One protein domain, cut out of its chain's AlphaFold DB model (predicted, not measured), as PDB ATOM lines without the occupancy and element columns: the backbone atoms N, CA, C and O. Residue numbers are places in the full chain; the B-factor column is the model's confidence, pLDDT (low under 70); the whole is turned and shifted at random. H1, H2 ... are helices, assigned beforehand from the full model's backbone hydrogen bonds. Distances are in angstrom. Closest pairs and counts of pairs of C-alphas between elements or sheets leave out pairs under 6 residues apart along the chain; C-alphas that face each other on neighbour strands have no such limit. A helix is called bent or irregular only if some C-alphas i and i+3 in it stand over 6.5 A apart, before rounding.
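Overview. This is residues 9 to 62 of the 64 residues of the protein "DUF1932 domain-containing protein" of Gammaproteobacteria bacterium (UniProt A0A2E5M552). Two longer helices, H1 and H2, lie side by side as a helical hairpin, and a short third helix, H3, folds back on the last part of H2 at a steep angle. The link between H2 and H3 swings away from the body, and residues 47 to 54, of which 53 and 54 belong to H3, stick out at that end. The printed part has 54 residues with three named helices, in the order H1, H2, H3, and no named strand; its class is all helix. It is loose, with a radius of gyration of the C-alphas of 12.9 A, and elongated, spanning 39 by 20 by 13 A.

Along the chain. H1 holds residues 9 to 23, from C-alpha 9 at (50.559, -5.699, -14.381), and is 22.2 A long. It is only just irregular: C-alphas 10 and 13 are 6.8 A apart. H2 follows with residues 30 to 45, beginning at C-alpha 30 at (41.592, 4.378, -2.732), and is 24.5 A long. It too is only just irregular, with C-alphas 41 and 44 at 6.9 A. H3, residues 53 to 61, is 12.3 A long and ends at C-alpha 61 at (36.023, -2.855, -18.047).

Arrangement. H1 and H2 form a hairpin and touch, the closest C-alphas being those of Ala 12 and Ala 36, 4.1 A apart. They run opposite ways at a shallow tilt of 12 degrees. H2 touches H3 with residues 38 to 42 alone; the closest C-alphas are those of Arg 41 and Ala 59, 6.0 A apart. These two run opposite ways at a steep tilt of 54 degrees. H1 and H3 are apart. In H3 every O i to N i+4 pair is within hydrogen-bond range, against 9 of 11 in H1 and 8 of 12 in H2.

Size, cuts and confidence. The two C-alphas farthest apart are those of Ser 26 and Pro 49, at 40.1 A. The printed part has no cut, and both links, of 6 and 7 residues, are short. The mean pLDDT of the printed part is 95.1, and no printed residue is under 70.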
ATOM      1  N   TRP A   9      50.828  -4.786 -15.503       94.50
ATOM      2  CA  TRP A   9      50.559  -5.699 -14.381       94.50
ATOM      3  C   TRP A   9      51.608  -5.696 -13.265       94.50
ATOM      4  O   TRP A   9      51.301  -6.044 -12.130       94.50
ATOM      5  N   ARG A  10      52.849  -5.315 -13.576       95.81
ATOM      6  CA  ARG A  10      53.978  -5.351 -12.634       95.81
ATOM      7  C   ARG A  10      53.845  -4.295 -11.544       95.81
ATOM      8  O   ARG A  10      54.343  -4.491 -10.446       95.81
ATOM      9  N   PHE A  11      53.170  -3.196 -11.866       96.06
ATOM     10  CA  PHE A  11      53.042  -2.041 -10.987       96.06
ATOM     11  C   PHE A  11      51.987  -2.245  -9.894       96.06
ATOM     12  O   PHE A  11      51.974  -1.492  -8.928       96.06
ATOM     13  N   ALA A  12      51.153  -3.290  -9.977       96.94
ATOM     14  CA  ALA A  12      50.093  -3.522  -8.995       96.94
ATOM     15  C   ALA A  12      50.625  -3.678  -7.560       96.94
ATOM     16  O   ALA A  12      50.010  -3.189  -6.614       96.94
ATOM     17  N   GLY A  13      51.786  -4.324  -7.399       96.81
ATOM     18  CA  GLY A  13      52.448  -4.449  -6.100       96.81
ATOM     19  C   GLY A  13      52.936  -3.105  -5.555       96.81
ATOM     20  O   GLY A  13      52.728  -2.813  -4.383       96.81
ATOM     21  N   GLU A  14      53.517  -2.263  -6.410       98.31
ATOM     22  CA  GLU A  14      53.961  -0.916  -6.033       98.31
ATOM     23  C   GLU A  14      52.773  -0.020  -5.673       98.31
ATOM     24  O   GLU A  14      52.824   0.688  -4.672       98.31
ATOM     25  N   MET A  15      51.669  -0.095  -6.425       98.50
ATOM     26  CA  MET A  15      50.450   0.651  -6.107       98.50
ATOM     27  C   MET A  15      49.887   0.253  -4.739       98.50
ATOM     28  O   MET A  15      49.553   1.132  -3.948       98.50
ATOM     29  N   ARG A  16      49.862  -1.046  -4.407       98.62
ATOM     30  CA  ARG A  16      49.486  -1.506  -3.060       98.62
ATOM     31  C   ARG A  16      50.457  -1.041  -1.979       98.62
ATOM     32  O   ARG A  16      50.020  -0.657  -0.904       98.62
ATOM     33  N   ALA A  17      51.761  -1.042  -2.245       98.56
ATOM     34  CA  ALA A  17      52.739  -0.531  -1.285       98.56
ATOM     35  C   ALA A  17      52.508   0.964  -0.986       98.56
ATOM     36  O   ALA A  17      52.561   1.376   0.173       98.56
ATOM     37  N   ILE A  18      52.189   1.760  -2.013       98.44
ATOM     38  CA  ILE A  18      51.833   3.175  -1.847       98.44
ATOM     39  C   ILE A  18      50.514   3.317  -1.078       98.44
ATOM     40  O   ILE A  18      50.460   4.111  -0.144       98.44
ATOM     41  N   ALA A  19      49.485   2.530  -1.413       98.62
ATOM     42  CA  ALA A  19      48.211   2.513  -0.689       98.62
ATOM     43  C   ALA A  19      48.410   2.241   0.812       98.62
ATOM     44  O   ALA A  19      47.967   3.022   1.658       98.62
ATOM     45  N   THR A  20      49.182   1.203   1.150       98.69
ATOM     46  CA  THR A  20      49.553   0.878   2.534       98.69
ATOM     47  C   THR A  20      50.270   2.042   3.216       98.69
ATOM     48  O   THR A  20      49.947   2.378   4.352       98.69
ATOM     49  N   ASN A  21      51.210   2.703   2.535       98.56
ATOM     50  CA  ASN A  21      51.923   3.843   3.109       98.56
ATOM     51  C   ASN A  21      51.034   5.084   3.296       98.56
ATOM     52  O   ASN A  21      51.268   5.864   4.206       98.56
ATOM     53  N   TYR A  22      50.024   5.287   2.448       98.50
ATOM     54  CA  TYR A  22      49.067   6.385   2.611       98.50
ATOM     55  C   TYR A  22      48.130   6.113   3.788       98.50
ATOM     56  O   TYR A  22      47.979   6.960   4.670       98.50
ATOM     57  N   SER A  23      47.555   4.910   3.843       98.19
ATOM     58  CA  SER A  23      46.654   4.518   4.930       98.19
ATOM     59  C   SER A  23      47.341   4.543   6.304       98.19
ATOM     60  O   SER A  23      46.715   4.945   7.285       98.19
ATOM     61  N   SER A  24      48.641   4.222   6.384       98.50
ATOM     62  CA  SER A  24      49.404   4.239   7.645       98.50
ATOM     63  C   SER A  24      49.525   5.630   8.279       98.50
ATOM     64  O   SER A  24      49.694   5.735   9.494       98.50
ATOM     65  N   VAL A  25      49.389   6.693   7.481       98.38
ATOM     66  CA  VAL A  25      49.382   8.095   7.931       98.38
ATOM     67  C   VAL A  25      48.003   8.750   7.781       98.38
ATOM     68  O   VAL A  25      47.897   9.973   7.742       98.38
ATOM     69  N   SER A  26      46.932   7.946   7.716       98.00
ATOM     70  CA  SER A  26      45.538   8.410   7.579       98.00
ATOM     71  C   SER A  26      45.262   9.249   6.319       98.00
ATOM     72  O   SER A  26      44.357  10.087   6.313       98.00
ATOM     73  N   LEU A  27      46.022   9.029   5.240       98.44
ATOM     74  CA  LEU A  27      45.764   9.629   3.929       98.44
ATOM     75  C   LEU A  27      44.892   8.714   3.048       98.44
ATOM     76  O   LEU A  27      44.928   7.493   3.207       98.44
ATOM     77  N   PRO A  28      44.147   9.273   2.073       98.50
ATOM     78  CA  PRO A  28      43.350   8.480   1.139       98.50
ATOM     79  C   PRO A  28      44.203   7.562   0.252       98.50
ATOM     80  O   PRO A  28      45.070   8.018  -0.490       98.50
ATOM     81  N   ASP A  29      43.900   6.274   0.253       98.25
ATOM     82  CA  ASP A  29      44.611   5.219  -0.479       98.25
ATOM     83  C   ASP A  29      43.831   4.682  -1.695       98.25
ATOM     84  O   ASP A  29      44.413   4.080  -2.602       98.25
ATOM     85  N   GLY A  30      42.522   4.954  -1.758       97.94
ATOM     86  CA  GLY A  30      41.592   4.378  -2.732       97.94
ATOM     87  C   GLY A  30      41.982   4.552  -4.203       97.94
ATOM     88  O   GLY A  30      41.692   3.677  -5.019       97.94
ATOM     89  N   PHE A  31      42.682   5.636  -4.559       97.94
ATOM     90  CA  PHE A  31      43.224   5.808  -5.912       97.94
ATOM     91  C   PHE A  31      44.264   4.732  -6.251       97.94
ATOM     92  O   PHE A  31      44.194   4.114  -7.314       97.94
ATOM     93  N   HIS A  32      45.204   4.483  -5.339       98.25
ATOM     94  CA  HIS A  32      46.274   3.509  -5.526       98.25
ATOM     95  C   HIS A  32      45.723   2.078  -5.495       98.25
ATOM     96  O   HIS A  32      46.086   1.263  -6.341       98.25
ATOM     97  N   GLU A  33      44.752   1.797  -4.622       98.25
ATOM     98  CA  GLU A  33      44.019   0.525  -4.621       98.25
ATOM     99  C   GLU A  33      43.278   0.273  -5.944       98.25
ATOM    100  O   GLU A  33      43.362  -0.810  -6.537       98.25
ATOM    101  N   ALA A  34      42.575   1.281  -6.466       96.75
ATOM    102  CA  ALA A  34      41.907   1.177  -7.759       96.75
ATOM    103  C   ALA A  34      42.917   0.983  -8.904       96.75
ATOM    104  O   ALA A  34      42.698   0.141  -9.780       96.75
ATOM    105  N   ALA A  35      44.036   1.713  -8.887       96.25
ATOM    106  CA  ALA A  35      45.107   1.566  -9.868       96.25
ATOM    107  C   ALA A  35      45.714   0.155  -9.845       96.25
ATOM    108  O   ALA A  35      45.882  -0.442 -10.912       96.25
ATOM    109  N   ALA A  36      45.959  -0.411  -8.657       97.19
ATOM    110  CA  ALA A  36      46.446  -1.778  -8.498       97.19
ATOM    111  C   ALA A  36      45.498  -2.787  -9.163       97.19
ATOM    112  O   ALA A  36      45.922  -3.561 -10.022       97.19
ATOM    113  N   LYS A  37      44.195  -2.702  -8.862       95.56
ATOM    114  CA  LYS A  37      43.161  -3.569  -9.457       95.56
ATOM    115  C   LYS A  37      43.113  -3.456 -10.982       95.56
ATOM    116  O   LYS A  37      42.964  -4.461 -11.676       95.56
ATOM    117  N   ARG A  38      43.242  -2.243 -11.537       93.81
ATOM    118  CA  ARG A  38      43.280  -2.036 -12.998       93.81
ATOM    119  C   ARG A  38      44.538  -2.637 -13.621       93.81
ATOM    120  O   ARG A  38      44.456  -3.267 -14.671       93.81
ATOM    121  N   GLN A  39      45.690  -2.470 -12.981       94.25
ATOM    122  CA  GLN A  39      46.953  -3.028 -13.458       94.25
ATOM    123  C   GLN A  39      46.951  -4.560 -13.410       94.25
ATOM    124  O   GLN A  39      47.406  -5.184 -14.366       94.25
ATOM    125  N   GLU A  40      46.370  -5.188 -12.386       94.88
ATOM    126  CA  GLU A  40      46.229  -6.653 -12.318       94.88
ATOM    127  C   GLU A  40      45.437  -7.231 -13.489       94.88
ATOM    128  O   GLU A  40      45.843  -8.242 -14.063       94.88
ATOM    129  N   ARG A  41      44.369  -6.552 -13.925       92.94
ATOM    130  CA  ARG A  41      43.586  -6.963 -15.106       92.94
ATOM    131  C   ARG A  41      44.427  -7.009 -16.385       92.94
ATOM    132  O   ARG A  41      44.145  -7.782 -17.295       92.94
ATOM    133  N   MET A  42      45.523  -6.251 -16.436       93.44
ATOM    134  CA  MET A  42      46.456  -6.250 -17.563       93.44
ATOM    135  C   MET A  42      47.406  -7.461 -17.575       93.44
ATOM    136  O   MET A  42      48.208  -7.595 -18.505       93.44
ATOM    137  N   ALA A  43      47.340  -8.370 -16.591       93.81
ATOM    138  CA  ALA A  43      48.177  -9.574 -16.544       93.81
ATOM    139  C   ALA A  43      47.991 -10.476 -17.778       93.81
ATOM    140  O   ALA A  43      48.953 -11.106 -18.225       93.81
ATOM    141  N   GLY A  44      46.808 -10.456 -18.404       92.62
ATOM    142  CA  GLY A  44      46.527 -11.173 -19.654       92.62
ATOM    143  C   GLY A  44      47.374 -10.731 -20.860       92.62
ATOM    144  O   GLY A  44      47.457 -11.464 -21.850       92.62
ATOM    145  N   PHE A  45      48.044  -9.574 -20.778       94.25
ATOM    146  CA  PHE A  45      48.979  -9.065 -21.790       94.25
ATOM    147  C   PHE A  45      50.447  -9.394 -21.492       94.25
ATOM    148  O   PHE A  45      51.336  -9.034 -22.273       94.25
ATOM    149  N   LYS A  46      50.740 -10.069 -20.374       93.69
ATOM    150  CA  LYS A  46      52.105 -10.467 -20.016       93.69
ATOM    151  C   LYS A  46      52.723 -11.285 -21.151       93.69
ATOM    152  O   LYS A  46      52.120 -12.219 -21.663       93.69
ATOM    153  N   ASN A  47      53.946 -10.915 -21.532       90.06
ATOM    154  CA  ASN A  47      54.731 -11.564 -22.588       90.06
ATOM    155  C   ASN A  47      54.090 -11.563 -23.990       90.06
ATOM    156  O   ASN A  47      54.615 -12.215 -24.887       90.06
ATOM    157  N   LYS A  48      53.026 -10.782 -24.215       91.62
ATOM    158  CA  LYS A  48      52.425 -10.580 -25.538       91.62
ATOM    159  C   LYS A  48      52.994  -9.326 -26.225       91.62
ATOM    160  O   LYS A  48      53.568  -8.458 -25.548       91.62
ATOM    161  N   PRO A  49      52.854  -9.205 -27.559       90.44
ATOM    162  CA  PRO A  49      53.057  -7.938 -28.253       90.44
ATOM    163  C   PRO A  49      52.190  -6.820 -27.641       90.44
ATOM    164  O   PRO A  49      51.156  -7.120 -27.039       90.44
ATOM    165  N   PRO A  50      52.580  -5.539 -27.773       88.25
ATOM    166  CA  PRO A  50      51.748  -4.428 -27.321       88.25
ATOM    167  C   PRO A  50      50.339  -4.514 -27.917       88.25
ATOM    168  O   PRO A  50      50.169  -4.525 -29.133       88.25
ATOM    169  N   ALA A  51      49.337  -4.591 -27.045       90.94
ATOM    170  CA  ALA A  51      47.938  -4.609 -27.449       90.94
ATOM    171  C   ALA A  51      47.498  -3.246 -28.017       90.94
ATOM    172  O   ALA A  51      47.988  -2.202 -27.574       90.94
ATOM    173  N   LYS A  52      46.559  -3.269 -28.973       92.56
ATOM    174  CA  LYS A  52      45.808  -2.077 -29.408       92.56
ATOM    175  C   LYS A  52      44.892  -1.585 -28.279       92.56
ATOM    176  O   LYS A  52      44.725  -2.275 -27.280       92.56
ATOM    177  N   ILE A  53      44.306  -0.400 -28.434       91.62
ATOM    178  CA  ILE A  53      43.498   0.221 -27.378       91.62
ATOM    179  C   ILE A  53      42.227  -0.575 -27.036       91.62
ATOM    180  O   ILE A  53      41.946  -0.746 -25.856       91.62
ATOM    181  N   ASP A  54      41.526  -1.142 -28.021       94.38
ATOM    182  CA  ASP A  54      40.256  -1.859 -27.800       94.38
ATOM    183  C   ASP A  54      40.373  -3.032 -26.808       94.38
ATOM    184  O   ASP A  54      39.704  -2.997 -25.775       94.38
ATOM    185  N   PRO A  55      41.284  -4.014 -26.994       93.31
ATOM    186  CA  PRO A  55      41.437  -5.102 -26.026       93.31
ATOM    187  C   PRO A  55      41.910  -4.613 -24.648       93.31
ATOM    188  O   PRO A  55      41.641  -5.257 -23.636       93.31
ATOM    189  N   VAL A  56      42.621  -3.479 -24.576       92.69
ATOM    190  CA  VAL A  56      42.998  -2.870 -23.290       92.69
ATOM    191  C   VAL A  56      41.763  -2.332 -22.573       92.69
ATOM    192  O   VAL A  56      41.617  -2.572 -21.377       92.69
ATOM    193  N   ILE A  57      40.867  -1.643 -23.283       93.50
ATOM    194  CA  ILE A  57      39.608  -1.148 -22.714       93.50
ATOM    195  C   ILE A  57      38.751  -2.322 -22.230       93.50
ATOM    196  O   ILE A  57      38.295  -2.291 -21.088       93.50
ATOM    197  N   GLU A  58      38.599  -3.379 -23.032       93.69
ATOM    198  CA  GLU A  58      37.867  -4.592 -22.635       93.69
ATOM    199  C   GLU A  58      38.423  -5.196 -21.338       93.69
ATOM    200  O   GLU A  58      37.678  -5.445 -20.387       93.69
ATOM    201  N   ALA A  59      39.747  -5.358 -21.246       92.50
ATOM    202  CA  ALA A  59      40.393  -5.868 -20.040       92.50
ATOM    203  C   ALA A  59      40.160  -4.969 -18.813       92.50
ATOM    204  O   ALA A  59      40.016  -5.468 -17.695       92.50
ATOM    205  N   LEU A  60      40.115  -3.645 -18.993       91.12
ATOM    206  CA  LEU A  60      39.875  -2.705 -17.898       91.12
ATOM    207  C   LEU A  60      38.417  -2.723 -17.429       91.12
ATOM    208  O   LEU A  60      38.190  -2.621 -16.220       91.12
ATOM    209  N   LEU A  61      37.457  -2.851 -18.347       90.50
ATOM    210  CA  LEU A  61      36.023  -2.855 -18.047       90.50
ATOM    211  C   LEU A  61      35.550  -4.173 -17.427       90.50
ATOM    212  O   LEU A  61      34.685  -4.140 -16.551       90.50
ATOM    213  N   ASN A  62      36.153  -5.304 -17.801       78.69
ATOM    214  CA  ASN A  62      35.763  -6.611 -17.280       78.69
ATOM    215  C   ASN A  62      35.936  -6.698 -15.759       78.69
ATOM    216  O   ASN A  62      37.019  -6.469 -15.216       78.69
TER     217      ASN A  62